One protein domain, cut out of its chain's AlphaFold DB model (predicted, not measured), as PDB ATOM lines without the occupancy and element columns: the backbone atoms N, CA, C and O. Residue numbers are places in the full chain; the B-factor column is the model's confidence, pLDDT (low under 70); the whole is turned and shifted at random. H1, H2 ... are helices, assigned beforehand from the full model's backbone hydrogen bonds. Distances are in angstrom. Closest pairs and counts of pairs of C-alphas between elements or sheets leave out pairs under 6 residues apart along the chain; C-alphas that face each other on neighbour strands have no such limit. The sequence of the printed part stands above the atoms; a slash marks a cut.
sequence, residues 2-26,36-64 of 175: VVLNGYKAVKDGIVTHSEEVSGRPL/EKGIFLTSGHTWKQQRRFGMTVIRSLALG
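AT A GLANCE: This is residues 2 to 26 and 36 to 64 of the 175 residues of the protein "Cytochrome p450 2j2-like" of Limosa lapponica baueri (UniProt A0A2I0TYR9). A long helix, H3, makes one lobe, with residues 55 to 64 sticking out at its far end, and the shorter H1 with the small H2 makes the other. The loops of residues 22 to 26 and 36 to 43 lie between H2 and H3. The printed part has 54 residues, with three named helices in the order H1, H2, H3 and no named strand, class all helix. It is loose, with a radius of gyration of the C-alphas of 14.3 A, and flat, spanning 41 by 26 by 14 A.

HOW THE PARTS SIT: H3, residues 44 to 62, touches no helix. H2, residues 18 to 21, and H3 are apart. H1, residues 7 to 16, and H3 are apart too. H1 and H2 are close but not clearly touching; their closest C-alphas, those of Ile 14 and Val 21, are 6.4 A apart. In H1 and H3 every O i to N i+4 pair is within hydrogen-bond range; H2 is too short for such a pair.

IN THESE COORDINATES: H3 is 26.9 A long, from C-alpha 44 at (292.374, -39.395, 57.741) to C-alpha 62 at (313.684, -45.702, 42.599). H1 is 12.7 A long and begins at C-alpha 7, (282.302, -43.595, 34.149). H2 is 5.3 A long.

THE WHOLE: The C-alphas farthest apart, of Val 2 and Gly 64, are 43.0 A apart. Residues 27 to 35 are not printed; C-alphas 26 and 36 are 7.7 A apart across the cut. No printed residue is under 70 in pLDDT.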
ATOM      1  N   VAL A   2     276.635 -48.425  49.026       85.69
ATOM      2  CA  VAL A   2     276.323 -47.634  47.822       85.69
ATOM      3  C   VAL A   2     277.248 -48.105  46.704       85.69
ATOM      4  O   VAL A   2     278.435 -48.301  46.948       85.69
ATOM      5  N   VAL A   3     276.719 -48.311  45.496       89.75
ATOM      6  CA  VAL A   3     277.494 -48.775  44.335       89.75
ATOM      7  C   VAL A   3     277.526 -47.672  43.283       89.75
ATOM      8  O   VAL A   3     276.483 -47.268  42.775       89.75
ATOM      9  N   LEU A   4     278.726 -47.195  42.945       91.00
ATOM     10  CA  LEU A   4     278.939 -46.270  41.832       91.00
ATOM     11  C   LEU A   4     279.160 -47.078  40.550       91.00
ATOM     12  O   LEU A   4     280.105 -47.860  40.472       91.00
ATOM     13  N   ASN A   5     278.297 -46.894  39.550       95.25
ATOM     14  CA  ASN A   5     278.369 -47.617  38.279       95.25
ATOM     15  C   ASN A   5     278.413 -46.652  37.085       95.25
ATOM     16  O   ASN A   5     277.650 -45.690  37.019       95.25
ATOM     17  N   GLY A   6     279.295 -46.936  36.128       96.19
ATOM     18  CA  GLY A   6     279.528 -46.116  34.943       96.19
ATOM     19  C   GLY A   6     280.526 -44.979  35.173       96.19
ATOM     20  O   GLY A   6     280.672 -44.449  36.275       96.19
ATOM     21  N   TYR A   7     281.214 -44.580  34.100       96.12
ATOM     22  CA  TYR A   7     282.302 -43.595  34.149       96.12
ATOM     23  C   TYR A   7     281.902 -42.286  34.839       96.12
ATOM     24  O   TYR A   7     282.649 -41.796  35.681       96.12
ATOM     25  N   LYS A   8     280.719 -41.739  34.522       95.56
ATOM     26  CA  LYS A   8     280.253 -40.469  35.096       95.56
ATOM     27  C   LYS A   8     280.111 -40.556  36.619       95.56
ATOM     28  O   LYS A   8     280.703 -39.746  37.317       95.56
ATOM     29  N   ALA A   9     279.415 -41.574  37.130       94.25
ATOM     30  CA  ALA A   9     279.210 -41.749  38.569       94.25
ATOM     31  C   ALA A   9     280.523 -42.031  39.316       94.25
ATOM     32  O   ALA A   9     280.751 -41.488  40.394       94.25
ATOM     33  N   VAL A  10     281.410 -42.847  38.734       94.25
ATOM     34  CA  VAL A  10     282.721 -43.154  39.326       94.25
ATOM     35  C   VAL A  10     283.611 -41.910  39.356       94.25
ATOM     36  O   VAL A  10     284.231 -41.634  40.380       94.25
ATOM     37  N   LYS A  11     283.655 -41.133  38.269       94.31
ATOM     38  CA  LYS A  11     284.418 -39.881  38.209       94.31
ATOM     39  C   LYS A  11     283.875 -38.851  39.197       94.31
ATOM     40  O   LYS A  11     284.658 -38.285  39.953       94.31
ATOM     41  N   ASP A  12     282.563 -38.629  39.211       92.69
ATOM     42  CA  ASP A  12     281.936 -37.642  40.093       92.69
ATOM     43  C   ASP A  12     282.118 -38.015  41.572       92.69
ATOM     44  O   ASP A  12     282.387 -37.140  42.396       92.69
ATOM     45  N   GLY A  13     282.051 -39.305  41.913       91.75
ATOM     46  CA  GLY A  13     282.341 -39.783  43.263       91.75
ATOM     47  C   GLY A  13     283.818 -39.636  43.634       91.75
ATOM     48  O   GLY A  13     284.150 -38.946  44.589       91.75
ATOM     49  N   ILE A  14     284.723 -40.260  42.870       90.62
ATOM     50  CA  ILE A  14     286.143 -40.398  43.246       90.62
ATOM     51  C   ILE A  14     286.947 -39.107  43.045       90.62
ATOM     52  O   ILE A  14     287.950 -38.914  43.728       90.62
ATOM     53  N   VAL A  15     286.545 -38.226  42.123       91.75
ATOM     54  CA  VAL A  15     287.270 -36.979  41.826       91.75
ATOM     55  C   VAL A  15     286.571 -35.781  42.455       91.75
ATOM     56  O   VAL A  15     287.181 -35.082  43.262       91.75
ATOM     57  N   THR A  16     285.303 -35.547  42.109       90.94
ATOM     58  CA  THR A  16     284.583 -34.334  42.529       90.94
ATOM     59  C   THR A  16     284.241 -34.366  44.019       90.94
ATOM     60  O   THR A  16     284.490 -33.388  44.711       90.94
ATOM     61  N   HIS A  17     283.767 -35.505  44.534       90.12
ATOM     62  CA  HIS A  17     283.424 -35.696  45.954       90.12
ATOM     63  C   HIS A  17     284.458 -36.567  46.681       90.12
ATOM     64  O   HIS A  17     284.132 -37.349  47.576       90.12
ATOM     65  N   SER A  18     285.731 -36.448  46.281       85.12
ATOM     66  CA  SER A  18     286.806 -37.341  46.730       85.12
ATOM     67  C   SER A  18     286.956 -37.412  48.252       85.12
ATOM     68  O   SER A  18     287.225 -38.488  48.775       85.12
ATOM     69  N   GLU A  19     286.752 -36.308  48.978       84.25
ATOM     70  CA  GLU A  19     286.872 -36.290  50.440       84.25
ATOM     71  C   GLU A  19     285.815 -37.173  51.115       84.25
ATOM     72  O   GLU A  19     286.157 -37.940  52.016       84.25
ATOM     73  N   GLU A  20     284.578 -37.153  50.614       84.31
ATOM     74  CA  GLU A  20     283.445 -37.920  51.149       84.31
ATOM     75  C   GLU A  20     283.584 -39.426  50.887       84.31
ATOM     76  O   GLU A  20     283.184 -40.243  51.714       84.31
ATOM     77  N   VAL A  21     284.202 -39.810  49.762       84.75
ATOM     78  CA  VAL A  21     284.388 -41.222  49.371       84.75
ATOM     79  C   VAL A  21     285.785 -41.775  49.666       84.75
ATOM     80  O   VAL A  21     286.064 -42.935  49.375       84.75
ATOM     81  N   SER A  22     286.686 -40.967  50.236       82.75
ATOM     82  CA  SER A  22     288.082 -41.364  50.500       82.75
ATOM     83  C   SER A  22     288.258 -42.327  51.677       82.75
ATOM     84  O   SER A  22     289.363 -42.837  51.896       82.75
ATOM     85  N   GLY A  23     287.190 -42.562  52.446       83.81
ATOM     86  CA  GLY A  23     287.197 -43.479  53.578       83.81
ATOM     87  C   GLY A  23     287.549 -44.907  53.161       83.81
ATOM     88  O   GLY A  23     287.125 -45.396  52.114       83.81
ATOM     89  N   ARG A  24     288.325 -45.593  54.003       84.31
ATOM     90  CA  ARG A  24     288.682 -47.002  53.813       84.31
ATOM     91  C   ARG A  24     287.975 -47.871  54.841       84.31
ATOM     92  O   ARG A  24     288.433 -47.917  55.983       84.31
ATOM     93  N   PRO A  25     286.867 -48.538  54.478       80.00
ATOM     94  CA  PRO A  25     286.234 -49.482  55.383       80.00
ATOM     95  C   PRO A  25     287.194 -50.649  55.644       80.00
ATOM     96  O   PRO A  25     287.675 -51.296  54.714       80.00
ATOM     97  N   LEU A  26     287.493 -50.895  56.918       78.88
ATOM     98  CA  LEU A  26     288.293 -52.036  57.357       78.88
ATOM     99  C   LEU A  26     287.396 -53.266  57.480       78.88
ATOM    100  O   LEU A  26     286.511 -53.287  58.338       78.88
ATOM    101  N   GLU A  36     294.493 -51.550  62.713       79.56
ATOM    102  CA  GLU A  36     294.218 -50.295  62.005       79.56
ATOM    103  C   GLU A  36     295.519 -49.624  61.531       79.56
ATOM    104  O   GLU A  36     295.763 -48.440  61.768       79.56
ATOM    105  N   LYS A  37     296.417 -50.399  60.912       82.25
ATOM    106  CA  LYS A  37     297.745 -49.930  60.489       82.25
ATOM    107  C   LYS A  37     297.967 -50.129  58.992       82.25
ATOM    108  O   LYS A  37     297.355 -50.969  58.345       82.25
ATOM    109  N   GLY A  38     298.895 -49.346  58.447       82.94
ATOM    110  CA  GLY A  38     299.314 -49.429  57.051       82.94
ATOM    111  C   GLY A  38     298.568 -48.486  56.104       82.94
ATOM    112  O   GLY A  38     297.437 -48.054  56.342       82.94
ATOM    113  N   ILE A  39     299.232 -48.182  54.984       87.00
ATOM    114  CA  ILE A  39     298.778 -47.193  53.992       87.00
ATOM    115  C   ILE A  39     297.460 -47.613  53.322       87.00
ATOM    116  O   ILE A  39     296.692 -46.749  52.904       87.00
ATOM    117  N   PHE A  40     297.195 -48.918  53.222       81.44
ATOM    118  CA  PHE A  40     295.992 -49.464  52.587       81.44
ATOM    119  C   PHE A  40     294.756 -49.475  53.485       81.44
ATOM    120  O   PHE A  40     293.654 -49.500  52.953       81.44
ATOM    121  N   LEU A  41     294.912 -49.456  54.810       83.19
ATOM    122  CA  LEU A  41     293.796 -49.652  55.742       83.19
ATOM    123  C   LEU A  41     293.463 -48.401  56.554       83.19
ATOM    124  O   LEU A  41     292.334 -48.223  56.993       83.19
ATOM    125  N   THR A  42     294.430 -47.504  56.737       87.44
ATOM    126  CA  THR A  42     294.217 -46.273  57.503       87.44
ATOM    127  C   THR A  42     293.459 -45.221  56.695       87.44
ATOM    128  O   THR A  42     293.479 -45.217  55.462       87.44
ATOM    129  N   SER A  43     292.813 -44.291  57.399       85.69
ATOM    130  CA  SER A  43     292.119 -43.126  56.835       85.69
ATOM    131  C   SER A  43     292.525 -41.848  57.585       85.69
ATOM    132  O   SER A  43     293.237 -41.900  58.591       85.69
ATOM    133  N   GLY A  44     292.125 -40.680  57.080       86.56
ATOM    134  CA  GLY A  44     292.374 -39.395  57.741       86.56
ATOM    135  C   GLY A  44     293.853 -38.988  57.793       86.56
ATOM    136  O   GLY A  44     294.597 -39.142  56.820       86.56
ATOM    137  N   HIS A  45     294.279 -38.414  58.923       88.56
ATOM    138  CA  HIS A  45     295.621 -37.838  59.075       88.56
ATOM    139  C   HIS A  45     296.734 -38.893  58.998       88.56
ATOM    140  O   HIS A  45     297.719 -38.690  58.285       88.56
ATOM    141  N   THR A  46     296.543 -40.046  59.651       89.25
ATOM    142  CA  THR A  46     297.497 -41.168  59.649       89.25
ATOM    143  C   THR A  46     297.800 -41.637  58.231       89.25
ATOM    144  O   THR A  46     298.965 -41.770  57.854       89.25
ATOM    145  N   TRP A  47     296.765 -41.800  57.403       90.69
ATOM    146  CA  TRP A  47     296.965 -42.176  56.010       90.69
ATOM    147  C   TRP A  47     297.746 -41.119  55.221       90.69
ATOM    148  O   TRP A  47     298.672 -41.467  54.485       90.69
ATOM    149  N   LYS A  48     297.399 -39.831  55.371       90.31
ATOM    150  CA  LYS A  48     298.088 -38.734  54.668       90.31
ATOM    151  C   LYS A  48     299.586 -38.734  54.993       90.31
ATOM    152  O   LYS A  48     300.405 -38.622  54.080       90.31
ATOM    153  N   GLN A  49     299.944 -38.917  56.267       93.12
ATOM    154  CA  GLN A  49     301.338 -39.004  56.704       93.12
ATOM    155  C   GLN A  49     302.054 -40.227  56.114       93.12
ATOM    156  O   GLN A  49     303.097 -40.070  55.476       93.12
ATOM    157  N   GLN A  50     301.481 -41.426  56.256       92.56
ATOM    158  CA  GLN A  50     302.104 -42.658  55.759       92.56
ATOM    159  C   GLN A  50     302.243 -42.656  54.231       92.56
ATOM    160  O   GLN A  50     303.286 -43.042  53.709       92.56
ATOM    161  N   ARG A  51     301.238 -42.157  53.497       92.44
ATOM    162  CA  ARG A  51     301.307 -42.000  52.037       92.44
ATOM    163  C   ARG A  51     302.402 -41.024  51.631       92.44
ATOM    164  O   ARG A  51     303.144 -41.318  50.698       92.44
ATOM    165  N   ARG A  52     302.505 -39.869  52.302       94.06
ATOM    166  CA  ARG A  52     303.552 -38.881  52.010       94.06
ATOM    167  C   ARG A  52     304.933 -39.484  52.239       94.06
ATOM    168  O   ARG A  52     305.777 -39.382  51.359       94.06
ATOM    169  N   PHE A  53     305.133 -40.142  53.379       94.06
ATOM    170  CA  PHE A  53     306.386 -40.819  53.699       94.06
ATOM    171  C   PHE A  53     306.725 -41.903  52.668       94.06
ATOM    172  O   PHE A  53     307.774 -41.830  52.034       94.06
ATOM    173  N   GLY A  54     305.812 -42.848  52.426       91.56
ATOM    174  CA  GLY A  54     306.026 -43.954  51.492       91.56
ATOM    175  C   GLY A  54     306.324 -43.480  50.070       91.56
ATOM    176  O   GLY A  54     307.261 -43.964  49.447       91.56
ATOM    177  N   MET A  55     305.601 -42.474  49.570       91.19
ATOM    178  CA  MET A  55     305.862 -41.907  48.242       91.19
ATOM    179  C   MET A  55     307.215 -41.198  48.147       91.19
ATOM    180  O   MET A  55     307.838 -41.224  47.088       91.19
ATOM    181  N   THR A  56     307.669 -40.543  49.215       92.12
ATOM    182  CA  THR A  56     309.009 -39.942  49.254       92.12
ATOM    183  C   THR A  56     310.083 -41.027  49.241       92.12
ATOM    184  O   THR A  56     311.001 -40.956  48.427       92.12
ATOM    185  N   VAL A  57     309.929 -42.058  50.076       89.94
ATOM    186  CA  VAL A  57     310.874 -43.179  50.164       89.94
ATOM    187  C   VAL A  57     310.955 -43.928  48.835       89.94
ATOM    188  O   VAL A  57     312.047 -44.056  48.290       89.94
ATOM    189  N   ILE A  58     309.821 -44.326  48.249       87.19
ATOM    190  CA  ILE A  58     309.785 -45.031  46.958       87.19
ATOM    191  C   ILE A  58     310.469 -44.207  45.866       87.19
ATOM    192  O   ILE A  58     311.273 -44.755  45.122       87.19
ATOM    193  N   ARG A  59     310.218 -42.891  45.783       87.19
ATOM    194  CA  ARG A  59     310.910 -42.035  44.803       87.19
ATOM    195  C   ARG A  59     312.414 -41.978  45.048       87.19
ATOM    196  O   ARG A  59     313.172 -42.063  44.091       87.19
ATOM    197  N   SER A  60     312.843 -41.850  46.303       86.81
ATOM    198  CA  SER A  60     314.271 -41.807  46.633       86.81
ATOM    199  C   SER A  60     314.987 -43.124  46.316       86.81
ATOM    200  O   SER A  60     316.095 -43.097  45.790       86.81
ATOM    201  N   LEU A  61     314.336 -44.267  46.563       83.50
ATOM    202  CA  LEU A  61     314.877 -45.593  46.262       83.50
ATOM    203  C   LEU A  61     314.885 -45.863  44.751       83.50
ATOM    204  O   LEU A  61     315.885 -46.331  44.219       83.50
ATOM    205  N   ALA A  62     313.810 -45.500  44.044       74.81
ATOM    206  CA  ALA A  62     313.684 -45.702  42.599       74.81
ATOM    207  C   ALA A  62     314.661 -44.849  41.767       74.81
ATOM    208  O   ALA A  62     314.995 -45.232  40.646       74.81
ATOM    209  N   LEU A  63     315.112 -43.712  42.305       78.75
ATOM    210  CA  LEU A  63     316.109 -42.820  41.698       78.75
ATOM    211  C   LEU A  63     317.536 -43.052  42.244       78.75
ATOM    212  O   LEU A  63     318.432 -42.259  41.963       78.75
ATOM    213  N   GLY A  64     317.744 -44.092  43.061       71.81
ATOM    214  CA  GLY A  64     319.018 -44.392  43.717       71.81
ATOM    215  C   GLY A  64     320.084 -45.010  42.800       71.81
ATOM    216  O   GLY A  64     319.941 -45.061  41.582       71.81
TER     217      GLY A  64